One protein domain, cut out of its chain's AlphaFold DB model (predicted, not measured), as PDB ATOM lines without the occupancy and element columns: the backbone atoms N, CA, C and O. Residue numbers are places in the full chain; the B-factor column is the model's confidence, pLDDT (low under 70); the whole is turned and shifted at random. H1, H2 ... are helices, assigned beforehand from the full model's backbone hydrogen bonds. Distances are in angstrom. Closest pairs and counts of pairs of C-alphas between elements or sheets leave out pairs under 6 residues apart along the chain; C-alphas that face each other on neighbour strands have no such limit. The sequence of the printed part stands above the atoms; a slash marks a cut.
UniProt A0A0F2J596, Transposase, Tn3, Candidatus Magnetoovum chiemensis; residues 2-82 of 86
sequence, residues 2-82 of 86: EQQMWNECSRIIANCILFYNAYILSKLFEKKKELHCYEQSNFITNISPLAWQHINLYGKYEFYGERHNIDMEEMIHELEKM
ATOM      1  N   GLU A   2      12.506  -5.368  34.992       86.81
ATOM      2  CA  GLU A   2      11.913  -6.558  35.636       86.81
ATOM      3  C   GLU A   2      11.870  -7.795  34.729       86.81
ATOM      4  O   GLU A   2      12.285  -8.871  35.141       86.81
ATOM      5  N   GLN A   3      11.468  -7.650  33.462       88.12
ATOM      6  CA  GLN A   3      11.432  -8.773  32.516       88.12
ATOM      7  C   GLN A   3      12.807  -9.421  32.283       88.12
ATOM      8  O   GLN A   3      12.901 -10.633  32.116       88.12
ATOM      9  N   GLN A   4      13.890  -8.637  32.311       92.25
ATOM     10  CA  GLN A   4      15.244  -9.186  32.195       92.25
ATOM     11  C   GLN A   4      15.629  -9.965  33.450       92.25
ATOM     12  O   GLN A   4      16.181 -11.051  33.341       92.25
ATOM     13  N   MET A   5      15.280  -9.452  34.631       91.81
ATOM     14  CA  MET A   5      15.510 -10.148  35.895       91.81
ATOM     15  C   MET A   5      14.769 -11.491  35.936       91.81
ATOM     16  O   MET A   5      15.373 -12.508  36.258       91.81
ATOM     17  N   TRP A   6      13.501 -11.525  35.514       92.12
ATOM     18  CA  TRP A   6      12.731 -12.767  35.393       92.12
ATOM     19  C   TRP A   6      13.370 -13.774  34.435       92.12
ATOM     20  O   TRP A   6      13.444 -14.963  34.751       92.12
ATOM     21  N   ASN A   7      13.869 -13.305  33.290       93.38
ATOM     22  CA  ASN A   7      14.549 -14.162  32.322       93.38
ATOM     23  C   ASN A   7      15.840 -14.753  32.904       93.38
ATOM     24  O   ASN A   7      16.061 -15.956  32.784       93.38
ATOM     25  N   GLU A   8      16.665 -13.946  33.574       94.94
ATOM     26  CA  GLU A   8      17.894 -14.434  34.206       94.94
ATOM     27  C   GLU A   8      17.605 -15.407  35.357       94.94
ATOM     28  O   GLU A   8      18.226 -16.466  35.425       94.94
ATOM     29  N   CYS A   9      16.610 -15.132  36.205       92.25
ATOM     30  CA  CYS A   9      16.187 -16.064  37.254       92.25
ATOM     31  C   CYS A   9      15.707 -17.399  36.671       92.25
ATOM     32  O   CYS A   9      16.102 -18.463  37.145       92.25
ATOM     33  N   SER A  10      14.908 -17.352  35.602       90.56
ATOM     34  CA  SER A  10      14.413 -18.554  34.924       90.56
ATOM     35  C   SER A  10      15.556 -19.369  34.316       90.56
ATOM     36  O   SER A  10      15.582 -20.592  34.447       90.56
ATOM     37  N   ARG A  11      16.544 -18.699  33.706       93.50
ATOM     38  CA  ARG A  11      17.756 -19.339  33.172       93.50
ATOM     39  C   ARG A  11      18.579 -20.002  34.269       93.50
ATOM     40  O   ARG A  11      19.047 -21.117  34.072       93.50
ATOM     41  N   ILE A  12      18.740 -19.345  35.418       93.69
ATOM     42  CA  ILE A  12      19.459 -19.913  36.565       93.69
ATOM     43  C   ILE A  12      18.765 -21.192  37.044       93.69
ATOM     44  O   ILE A  12      19.421 -22.224  37.152       93.69
ATOM     45  N   ILE A  13      17.447 -21.157  37.257       89.88
ATOM     46  CA  ILE A  13      16.683 -22.331  37.709       89.88
ATOM     47  C   ILE A  13      16.790 -23.474  36.694       89.88
ATOM     48  O   ILE A  13      17.078 -24.609  37.075       89.88
ATOM     49  N   ALA A  14      16.625 -23.179  35.403       91.06
ATOM     50  CA  ALA A  14      16.762 -24.170  34.339       91.06
ATOM     51  C   ALA A  14      18.164 -24.801  34.312       91.06
ATOM     52  O   ALA A  14      18.286 -26.020  34.201       91.06
ATOM     53  N   ASN A  15      19.216 -23.994  34.475       92.56
ATOM     54  CA  ASN A  15      20.592 -24.480  34.531       92.56
ATOM     55  C   ASN A  15      20.841 -25.362  35.759       92.56
ATOM     56  O   ASN A  15      21.517 -26.380  35.639       92.56
ATOM     57  N   CYS A  16      20.286 -25.009  36.921       90.88
ATOM     58  CA  CYS A  16      20.374 -25.844  38.116       90.88
ATOM     59  C   CYS A  16      19.695 -27.202  37.898       90.88
ATOM     60  O   CYS A  16      20.311 -28.230  38.166       90.88
ATOM     61  N   ILE A  17      18.470 -27.220  37.360       89.81
ATOM     62  CA  ILE A  17      17.743 -28.462  37.049       89.81
ATOM     63  C   ILE A  17      18.553 -29.334  36.084       89.81
ATOM     64  O   ILE A  17      18.780 -30.511  36.354       89.81
ATOM     65  N   LEU A  18      19.025 -28.743  34.982       91.62
ATOM     66  CA  LEU A  18      19.820 -29.445  33.979       91.62
ATOM     67  C   LEU A  18      21.096 -30.037  34.588       91.62
ATOM     68  O   LEU A  18      21.415 -31.195  34.324       91.62
ATOM     69  N   PHE A  19      21.807 -29.256  35.403       91.88
ATOM     70  CA  PHE A  19      23.030 -29.692  36.067       91.88
ATOM     71  C   PHE A  19      22.785 -30.911  36.960       91.88
ATOM     72  O   PHE A  19      23.464 -31.924  36.796       91.88
ATOM     73  N   TYR A  20      21.802 -30.842  37.862       90.75
ATOM     74  CA  TYR A  20      21.524 -31.944  38.786       90.75
ATOM     75  C   TYR A  20      21.058 -33.199  38.051       90.75
ATOM     76  O   TYR A  20      21.571 -34.284  38.321       90.75
ATOM     77  N   ASN A  21      20.161 -33.058  37.072       91.00
ATOM     78  CA  ASN A  21      19.696 -34.189  36.274       91.00
ATOM     79  C   ASN A  21      20.849 -34.850  35.508       91.00
ATOM     80  O   ASN A  21      21.013 -36.066  35.574       91.00
ATOM     81  N   ALA A  22      21.677 -34.063  34.814       91.31
ATOM     82  CA  ALA A  22      22.818 -34.590  34.071       91.31
ATOM     83  C   ALA A  22      23.838 -35.272  34.994       91.31
ATOM     84  O   ALA A  22      24.340 -36.345  34.664       91.31
ATOM     85  N   TYR A  23      24.113 -34.686  36.162       92.31
ATOM     86  CA  TYR A  23      25.042 -35.247  37.137       92.31
ATOM     87  C   TYR A  23      24.551 -36.590  37.698       92.31
ATOM     88  O   TYR A  23      25.294 -37.572  37.658       92.31
ATOM     89  N   ILE A  24      23.293 -36.660  38.152       90.88
ATOM     90  CA  ILE A  24      22.688 -37.892  38.684       90.88
ATOM     91  C   ILE A  24      22.691 -38.992  37.618       90.88
ATOM     92  O   ILE A  24      23.149 -40.103  37.880       90.88
ATOM     93  N   LEU A  25      22.238 -38.680  36.398       90.81
ATOM     94  CA  LEU A  25      22.204 -39.644  35.295       90.81
ATOM     95  C   LEU A  25      23.609 -40.129  34.925       90.81
ATOM     96  O   LEU A  25      23.804 -41.328  34.745       90.81
ATOM     97  N   SER A  26      24.600 -39.232  34.867       91.00
ATOM     98  CA  SER A  26      25.994 -39.604  34.591       91.00
ATOM     99  C   SER A  26      26.538 -40.564  35.647       91.00
ATOM    100  O   SER A  26      27.154 -41.572  35.303       91.00
ATOM    101  N   LYS A  27      26.284 -40.291  36.931       91.50
ATOM    102  CA  LYS A  27      26.763 -41.135  38.029       91.50
ATOM    103  C   LYS A  27      26.085 -42.495  38.074       91.50
ATOM    104  O   LYS A  27      26.769 -43.510  38.201       91.50
ATOM    105  N   LEU A  28      24.769 -42.539  37.884       89.44
ATOM    106  CA  LEU A  28      24.042 -43.803  37.768       89.44
ATOM    107  C   LEU A  28      24.524 -44.608  36.555       89.44
ATOM    108  O   LEU A  28      24.714 -45.818  36.660       89.44
ATOM    109  N   PHE A  29      24.779 -43.951  35.421       88.75
ATOM    110  CA  PHE A  29      25.298 -44.609  34.225       88.75
ATOM    111  C   PHE A  29      26.678 -45.236  34.466       88.75
ATOM    112  O   PHE A  29      26.875 -46.408  34.144       88.75
ATOM    113  N   GLU A  30      27.614 -44.483  35.058       89.50
ATOM    114  CA  GLU A  30      28.950 -44.972  35.433       89.50
ATOM    115  C   GLU A  30      28.848 -46.219  36.321       89.50
ATOM    116  O   GLU A  30      29.447 -47.251  36.011       89.50
ATOM    117  N   LYS A  31      28.009 -46.172  37.361       85.44
ATOM    118  CA  LYS A  31      27.824 -47.282  38.307       85.44
ATOM    119  C   LYS A  31      27.195 -48.519  37.670       85.44
ATOM    120  O   LYS A  31      27.691 -49.629  37.845       85.44
ATOM    121  N   LYS A  32      26.140 -48.360  36.864       82.75
ATOM    122  CA  LYS A  32      25.509 -49.500  36.171       82.75
ATOM    123  C   LYS A  32      26.422 -50.115  35.110       82.75
ATOM    124  O   LYS A  32      26.342 -51.319  34.864       82.75
ATOM    125  N   LYS A  33      27.321 -49.321  34.518       82.62
ATOM    126  CA  LYS A  33      28.366 -49.817  33.617       82.62
ATOM    127  C   LYS A  33      29.418 -50.645  34.364       82.62
ATOM    128  O   LYS A  33      29.790 -51.700  33.857       82.62
ATOM    129  N   GLU A  34      29.853 -50.215  35.552       84.62
ATOM    130  CA  GLU A  34      30.760 -50.983  36.431       84.62
ATOM    131  C   GLU A  34      30.163 -52.345  36.829       84.62
ATOM    132  O   GLU A  34      30.877 -53.342  36.896       84.62
ATOM    133  N   LEU A  35      28.843 -52.410  37.019       81.62
ATOM    134  CA  LEU A  35      28.111 -53.635  37.362       81.62
ATOM    135  C   LEU A  35      27.738 -54.516  36.152       81.62
ATOM    136  O   LEU A  35      27.031 -55.509  36.316       81.62
ATOM    137  N   HIS A  36      28.179 -54.170  34.934       79.19
ATOM    138  CA  HIS A  36      27.820 -54.856  33.682       79.19
ATOM    139  C   HIS A  36      26.295 -54.973  33.430       79.19
ATOM    140  O   HIS A  36      25.832 -55.865  32.717       79.19
ATOM    141  N   CYS A  37      25.494 -54.049  33.973       78.62
ATOM    142  CA  CYS A  37      24.039 -54.007  33.800       78.62
ATOM    143  C   CYS A  37      23.649 -53.237  32.523       78.62
ATOM    144  O   CYS A  37      23.147 -52.112  32.583       78.62
ATOM    145  N   TYR A  38      23.881 -53.838  31.353       78.06
ATOM    146  CA  TYR A  38      23.714 -53.176  30.048       78.06
ATOM    147  C   TYR A  38      22.295 -52.650  29.768       78.06
ATOM    148  O   TYR A  38      22.154 -51.573  29.193       78.06
ATOM    149  N   GLU A  39      21.245 -53.351  30.204       79.81
ATOM    150  CA  GLU A  39      19.856 -52.888  30.026       79.81
ATOM    151  C   GLU A  39      19.568 -51.608  30.820       79.81
ATOM    152  O   GLU A  39      19.022 -50.642  30.288       79.81
ATOM    153  N   GLN A  40      20.016 -51.565  32.076       77.44
ATOM    154  CA  GLN A  40      19.839 -50.417  32.970       77.44
ATOM    155  C   GLN A  40      20.683 -49.222  32.510       77.44
ATOM    156  O   GLN A  40      20.225 -48.084  32.537       77.44
ATOM    157  N   SER A  41      21.900 -49.485  32.026       78.31
ATOM    158  CA  SER A  41      22.777 -48.471  31.435       78.31
ATOM    159  C   SER A  41      22.142 -47.828  30.195       78.31
ATOM    160  O   SER A  41      22.090 -46.602  30.109       78.31
ATOM    161  N   ASN A  42      21.569 -48.623  29.284       81.44
ATOM    162  CA  ASN A  42      20.863 -48.104  28.109       81.44
ATOM    163  C   ASN A  42      19.595 -47.324  28.484       81.44
ATOM    164  O   ASN A  42      19.324 -46.279  27.893       81.44
ATOM    165  N   PHE A  43      18.836 -47.779  29.483       82.94
ATOM    166  CA  PHE A  43      17.663 -47.049  29.965       82.94
ATOM    167  C   PHE A  43      18.020 -45.632  30.433       82.94
ATOM    168  O   PHE A  43      17.376 -44.673  30.016       82.94
ATOM    169  N   ILE A  44      19.096 -45.485  31.213       84.19
ATOM    170  CA  ILE A  44      19.565 -44.179  31.705       84.19
ATOM    171  C   ILE A  44      19.883 -43.225  30.544       84.19
ATOM    172  O   ILE A  44      19.552 -42.044  30.621       84.19
ATOM    173  N   THR A  45      20.451 -43.725  29.439       82.12
ATOM    174  CA  THR A  45      20.753 -42.887  28.259       82.12
ATOM    175  C   THR A  45      19.515 -42.369  27.526       82.12
ATOM    176  O   THR A  45      19.607 -41.375  26.810       82.12
ATOM    177  N   ASN A  46      18.353 -42.999  27.726       84.06
ATOM    178  CA  ASN A  46      17.087 -42.561  27.138       84.06
ATOM    179  C   ASN A  46      16.376 -41.492  27.984       84.06
ATOM    180  O   ASN A  46      15.399 -40.898  27.524       84.06
ATOM    181  N   ILE A  47      16.839 -41.234  29.212       83.81
ATOM    182  CA  ILE A  47      16.248 -40.220  30.084       83.81
ATOM    183  C   ILE A  47      16.768 -38.844  29.673       83.81
ATOM    184  O   ILE A  47      17.970 -38.582  29.656       83.81
ATOM    185  N   SER A  48      15.844 -37.932  29.375       81.38
ATOM    186  CA  SER A  48      16.202 -36.547  29.078       81.38
ATOM    187  C   SER A  48      16.667 -35.828  30.348       81.38
ATOM    188  O   SER A  48      15.903 -35.756  31.316       81.38
ATOM    189  N   PRO A  49      17.847 -35.183  30.350       77.62
ATOM    190  CA  PRO A  49      18.273 -34.357  31.476       77.62
ATOM    191  C   PRO A  49      17.414 -33.084  31.612       77.62
ATOM    192  O   PRO A  49      17.453 -32.409  32.637       77.62
ATOM    193  N   LEU A  50      16.589 -32.770  30.606       79.06
ATOM    194  CA  LEU A  50      15.607 -31.685  30.630       79.06
ATOM    195  C   LEU A  50      14.216 -32.138  31.103       79.06
ATOM    196  O   LEU A  50      13.269 -31.364  30.987       79.06
ATOM    197  N   ALA A  51      14.049 -33.368  31.602       77.50
ATOM    198  CA  ALA A  51      12.756 -33.882  32.051       77.50
ATOM    199  C   ALA A  51      12.253 -33.164  33.323       77.50
ATOM    200  O   ALA A  51      12.385 -33.653  34.440       77.50
ATOM    201  N   TRP A  52      11.637 -31.994  33.149       72.62
ATOM    202  CA  TRP A  52      11.024 -31.209  34.227       72.62
ATOM    203  C   TRP A  52       9.611 -31.681  34.586       72.62
ATOM    204  O   TRP A  52       9.105 -31.317  35.641       72.62
ATOM    205  N   GLN A  53       8.981 -32.517  33.752       74.56
ATOM    206  CA  GLN A  53       7.624 -33.044  33.974       74.56
ATOM    207  C   GLN A  53       7.466 -33.819  35.297       74.56
ATOM    208  O   GLN A  53       6.353 -33.989  35.785       74.56
ATOM    209  N   HIS A  54       8.576 -34.278  35.881       76.06
ATOM    210  CA  HIS A  54       8.611 -34.999  37.155       76.06
ATOM    211  C   HIS A  54       9.024 -34.112  38.344       76.06
ATOM    212  O   HIS A  54       9.118 -34.601  39.467       76.06
ATOM    213  N   ILE A  55       9.275 -32.816  38.123       82.62
ATOM    214  CA  ILE A  55       9.714 -31.868  39.152       82.62
ATOM    215  C   ILE A  55       8.513 -31.043  39.610       82.62
ATOM    216  O   ILE A  55       7.918 -30.294  38.836       82.62
ATOM    217  N   ASN A  56       8.173 -31.137  40.894       83.94
ATOM    218  CA  ASN A  56       7.166 -30.261  41.479       83.94
ATOM    219  C   ASN A  56       7.778 -28.876  41.716       83.94
ATOM    220  O   ASN A  56       8.545 -28.724  42.662       83.94
ATOM    221  N   LEU A  57       7.430 -27.901  40.865       83.12
ATOM    222  CA  LEU A  57       7.789 -26.477  40.995       83.12
ATOM    223  C   LEU A  57       6.706 -25.630  41.690       83.12
ATOM    224  O   LEU A  57       6.931 -24.459  41.985       83.12
ATOM    225  N   TYR A  58       5.532 -26.211  41.953       83.50
ATOM    226  CA  TYR A  58       4.384 -25.533  42.573       83.50
ATOM    227  C   TYR A  58       4.316 -25.750  44.092       83.50
ATOM    228  O   TYR A  58       3.318 -25.417  44.731       83.50
ATOM    229  N   GLY A  59       5.361 -26.340  44.676       83.19
ATOM    230  CA  GLY A  59       5.460 -26.560  46.113       83.19
ATOM    231  C   GLY A  59       5.673 -25.266  46.903       83.19
ATOM    232  O   GLY A  59       6.037 -24.222  46.365       83.19
ATOM    233  N   LYS A  60       5.482 -25.349  48.223       83.81
ATOM    234  CA  LYS A  60       5.916 -24.306  49.158       83.81
ATOM    235  C   LYS A  60       7.379 -24.564  49.524       83.81
ATOM    236  O   LYS A  60       7.680 -25.619  50.075       83.81
ATOM    237  N   TYR A  61       8.259 -23.604  49.246       82.62
ATOM    238  CA  TYR A  61       9.681 -23.681  49.596       82.62
ATOM    239  C   TYR A  61       9.999 -22.732  50.744       82.62
ATOM    240  O   TYR A  61       9.653 -21.550  50.696       82.62
ATOM    241  N   GLU A  62      10.680 -23.241  51.764       82.44
ATOM    242  CA  GLU A  62      11.191 -22.442  52.872       82.44
ATOM    243  C   GLU A  62      12.707 -22.305  52.716       82.44
ATOM    244  O   GLU A  62      13.444 -23.285  52.741       82.44
ATOM    245  N   PHE A  63      13.172 -21.072  52.503       77.50
ATOM    246  CA  PHE A  63      14.597 -20.757  52.326       77.50
ATOM    247  C   PHE A  63      15.271 -20.290  53.626       77.50
ATOM    248  O   PHE A  63      16.474 -20.023  53.644       77.50
ATOM    249  N   TYR A  64      14.491 -20.173  54.702       79.25
ATOM    250  CA  TYR A  64      14.928 -19.736  56.022       79.25
ATOM    251  C   TYR A  64      14.922 -20.942  56.968       79.25
ATOM    252  O   TYR A  64      13.883 -21.566  57.149       79.25
ATOM    253  N   GLY A  65      16.077 -21.277  57.549       78.69
ATOM    254  CA  GLY A  65      16.257 -22.442  58.421       78.69
ATOM    255  C   GLY A  65      17.676 -23.007  58.341       78.69
ATOM    256  O   GLY A  65      18.509 -22.500  57.582       78.69
ATOM    257  N   GLU A  66      17.961 -24.055  59.120       77.69
ATOM    258  CA  GLU A  66      19.206 -24.815  58.973       77.69
ATOM    259  C   GLU A  66      19.261 -25.445  57.580       77.69
ATOM    260  O   GLU A  66      18.409 -26.247  57.189       77.69
ATOM    261  N   ARG A  67      20.282 -25.060  56.810       71.06
ATOM    262  CA  ARG A  67      20.559 -25.693  55.526       71.06
ATOM    263  C   ARG A  67      21.146 -27.066  55.789       71.06
ATOM    264  O   ARG A  67      22.291 -27.176  56.216       71.06
ATOM    265  N   HIS A  68      20.379 -28.097  55.473       71.88
ATOM    266  CA  HIS A  68      20.950 -29.415  55.273       71.88
ATOM    267  C   HIS A  68      21.739 -29.379  53.965       71.88
ATOM    268  O   HIS A  68      21.209 -28.982  52.924       71.88
ATOM    269  N   ASN A  69      23.023 -29.729  54.027       80.25
ATOM    270  CA  ASN A  69      23.796 -29.938  52.812       80.25
ATOM    271  C   ASN A  69      23.183 -31.117  52.059       80.25
ATOM    272  O   ASN A  69      22.885 -32.149  52.656       80.25
ATOM    273  N   ILE A  70      22.982 -30.944  50.756       82.69
ATOM    274  CA  ILE A  70      22.551 -32.035  49.890       82.69
ATOM    275  C   ILE A  70      23.749 -32.972  49.737       82.69
ATOM    276  O   ILE A  70      24.738 -32.600  49.100       82.69
ATOM    277  N   ASP A  71      23.671 -34.162  50.330       89.12
ATOM    278  CA  ASP A  71      24.631 -35.231  50.068       89.12
ATOM    279  C   ASP A  71      24.236 -35.946  48.772       89.12
ATOM    280  O   ASP A  71      23.352 -36.805  48.724       89.12
ATOM    281  N   MET A  72      24.874 -35.523  47.683       88.69
ATOM    282  CA  MET A  72      24.617 -36.083  46.360       88.69
ATOM    283  C   MET A  72      25.028 -37.554  46.261       88.69
ATOM    284  O   MET A  72      24.382 -38.305  45.532       88.69
ATOM    285  N   GLU A  73      26.076 -37.970  46.971       89.12
ATOM    286  CA  GLU A  73      26.576 -39.345  46.908       89.12
ATOM    287  C   GLU A  73      25.615 -40.296  47.626       89.12
ATOM    288  O   GLU A  73      25.283 -41.354  47.086       89.12
ATOM    289  N   GLU A  74      25.084 -39.892  48.784       90.69
ATOM    290  CA  GLU A  74      24.039 -40.642  49.490       90.69
ATOM    291  C   GLU A  74      22.783 -40.799  48.619       90.69
ATOM    292  O   GLU A  74      22.272 -41.908  48.454       90.69
ATOM    293  N   MET A  75      22.327 -39.720  47.971       90.12
ATOM    294  CA  MET A  75      21.180 -39.781  47.057       90.12
ATOM    295  C   MET A  75      21.405 -40.750  45.889       90.12
ATOM    296  O   MET A  75      20.509 -41.522  45.544       90.12
ATOM    297  N   ILE A  76      22.587 -40.717  45.267       90.81
ATOM    298  CA  ILE A  76      22.932 -41.622  44.161       90.81
ATOM    299  C   ILE A  76      22.956 -43.074  44.644       90.81
ATOM    300  O   ILE A  76      22.440 -43.952  43.950       90.81
ATOM    301  N   HIS A  77      23.513 -43.328  45.830       89.44
ATOM    302  CA  HIS A  77      23.571 -44.663  46.414       89.44
ATOM    303  C   HIS A  77      22.178 -45.250  46.683       89.44
ATOM    304  O   HIS A  77      21.940 -46.430  46.427       89.44
ATOM    305  N   GLU A  78      21.227 -44.437  47.146       88.69
ATOM    306  CA  GLU A  78      19.843 -44.885  47.330       88.69
ATOM    307  C   GLU A  78      19.133 -45.153  45.995       88.69
ATOM    308  O   GLU A  78      18.444 -46.166  45.847       88.69
ATOM    309  N   LEU A  79      19.352 -44.305  44.984       85.88
ATOM    310  CA  LEU A  79      18.801 -44.505  43.640       85.88
ATOM    311  C   LEU A  79      19.363 -45.754  42.948       85.88
ATOM    312  O   LEU A  79      18.660 -46.396  42.168       85.88
ATOM    313  N   GLU A  80      20.604 -46.140  43.239       82.94
ATOM    314  CA  GLU A  80      21.225 -47.349  42.692       82.94
ATOM    315  C   GLU A  80      20.471 -48.630  43.081       82.94
ATOM    316  O   GLU A  80      20.353 -49.551  42.258       82.94
ATOM    317  N   LYS A  81      19.973 -48.676  44.324       82.25
ATOM    318  CA  LYS A  81      19.251 -49.816  44.910       82.25
ATOM    319  C   LYS A  81      17.859 -49.990  44.314       82.25
ATOM    320  O   LYS A  81      17.277 -51.069  44.431       82.25
ATOM    321  N   MET A  82      17.315 -48.944  43.694       79.00
ATOM    322  CA  MET A  82      16.010 -49.015  43.061       79.00
ATOM    323  C   MET A  82      16.095 -49.815  41.754       79.00
ATOM    324  O   MET A  82      16.987 -49.583  40.930       79.00
TER     325      MET A  82
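Overview. This is residues 2 to 82 of the 86 residues of the protein "Transposase, Tn3" of Candidatus Magnetoovum chiemensis (UniProt A0A0F2J596). One long helix, H1, makes the length of the model; the short helix H2 folds back along its later part as an uneven helical hairpin, and the short helix H3 packs slantwise on another side of that same part. The first residues of H1, 2 to 13, stick out free of the rest, and between H2 and H3 the chain swings out in a wide loop whose residues 56 to 71 also stand free. The printed part has 81 residues with three named helices, in the order H1, H2, H3, and no named strand; its class is all helix. The whole is loose, with a radius of gyration of the C-alphas of 15.7 A, and elongated, spanning 50 by 29 by 17 A.

Along the chain. H1 runs from Glu 2 to Glu 34, 33 residues and 48.3 A from first to last C-alpha. It begins with C-alpha 2 at (11.913, -6.558, 35.636) and ends with C-alpha 34 at (30.760, -50.983, 36.431). H2 takes residues 38 to 45, Tyr 38 to Thr 45, and is 10.9 A long. After it, residues 46 to 71 hold no named element. H3 takes residues 72 to 81, Met 72 to Lys 81, and is 14.8 A long, with C-alpha 81 at (19.251, -49.816, 44.910).

Arrangement. H1 touches H2 with its residues 25 to 33 alone, and the closest C-alphas, those of Phe 29 and Ser 41, are 5.4 A apart. The two run opposite ways at a shallow tilt of 8 degrees and form a helical hairpin. H1 touches H3 with its residues 24 to 31 alone; the closest C-alphas, those of Ile 24 and Ile 76, are 6.6 A apart. H1 and H3 run the same way at a steep tilt of 50 degrees. H2 and H3 are apart. In H1 and H2 every O i to N i+4 pair is within hydrogen-bond range, and in H3 5 of 6 are.

Size, cuts and confidence. The C-alphas farthest apart are those of Glu 2 and His 36, 50.9 A. Without the stretches that stand free, residues 2 to 13 of H1 and residues 56 to 71, the body has 53 residues and spans 33 by 23 by 15 A, with a radius of gyration of 11.1 A. The link from H1 to H2, 3 residues, is tight; the link from H2 to H3, 26 residues, is long. The printed part has no cut. The mean pLDDT of the printed part is 85.2, and no printed residue is under 70.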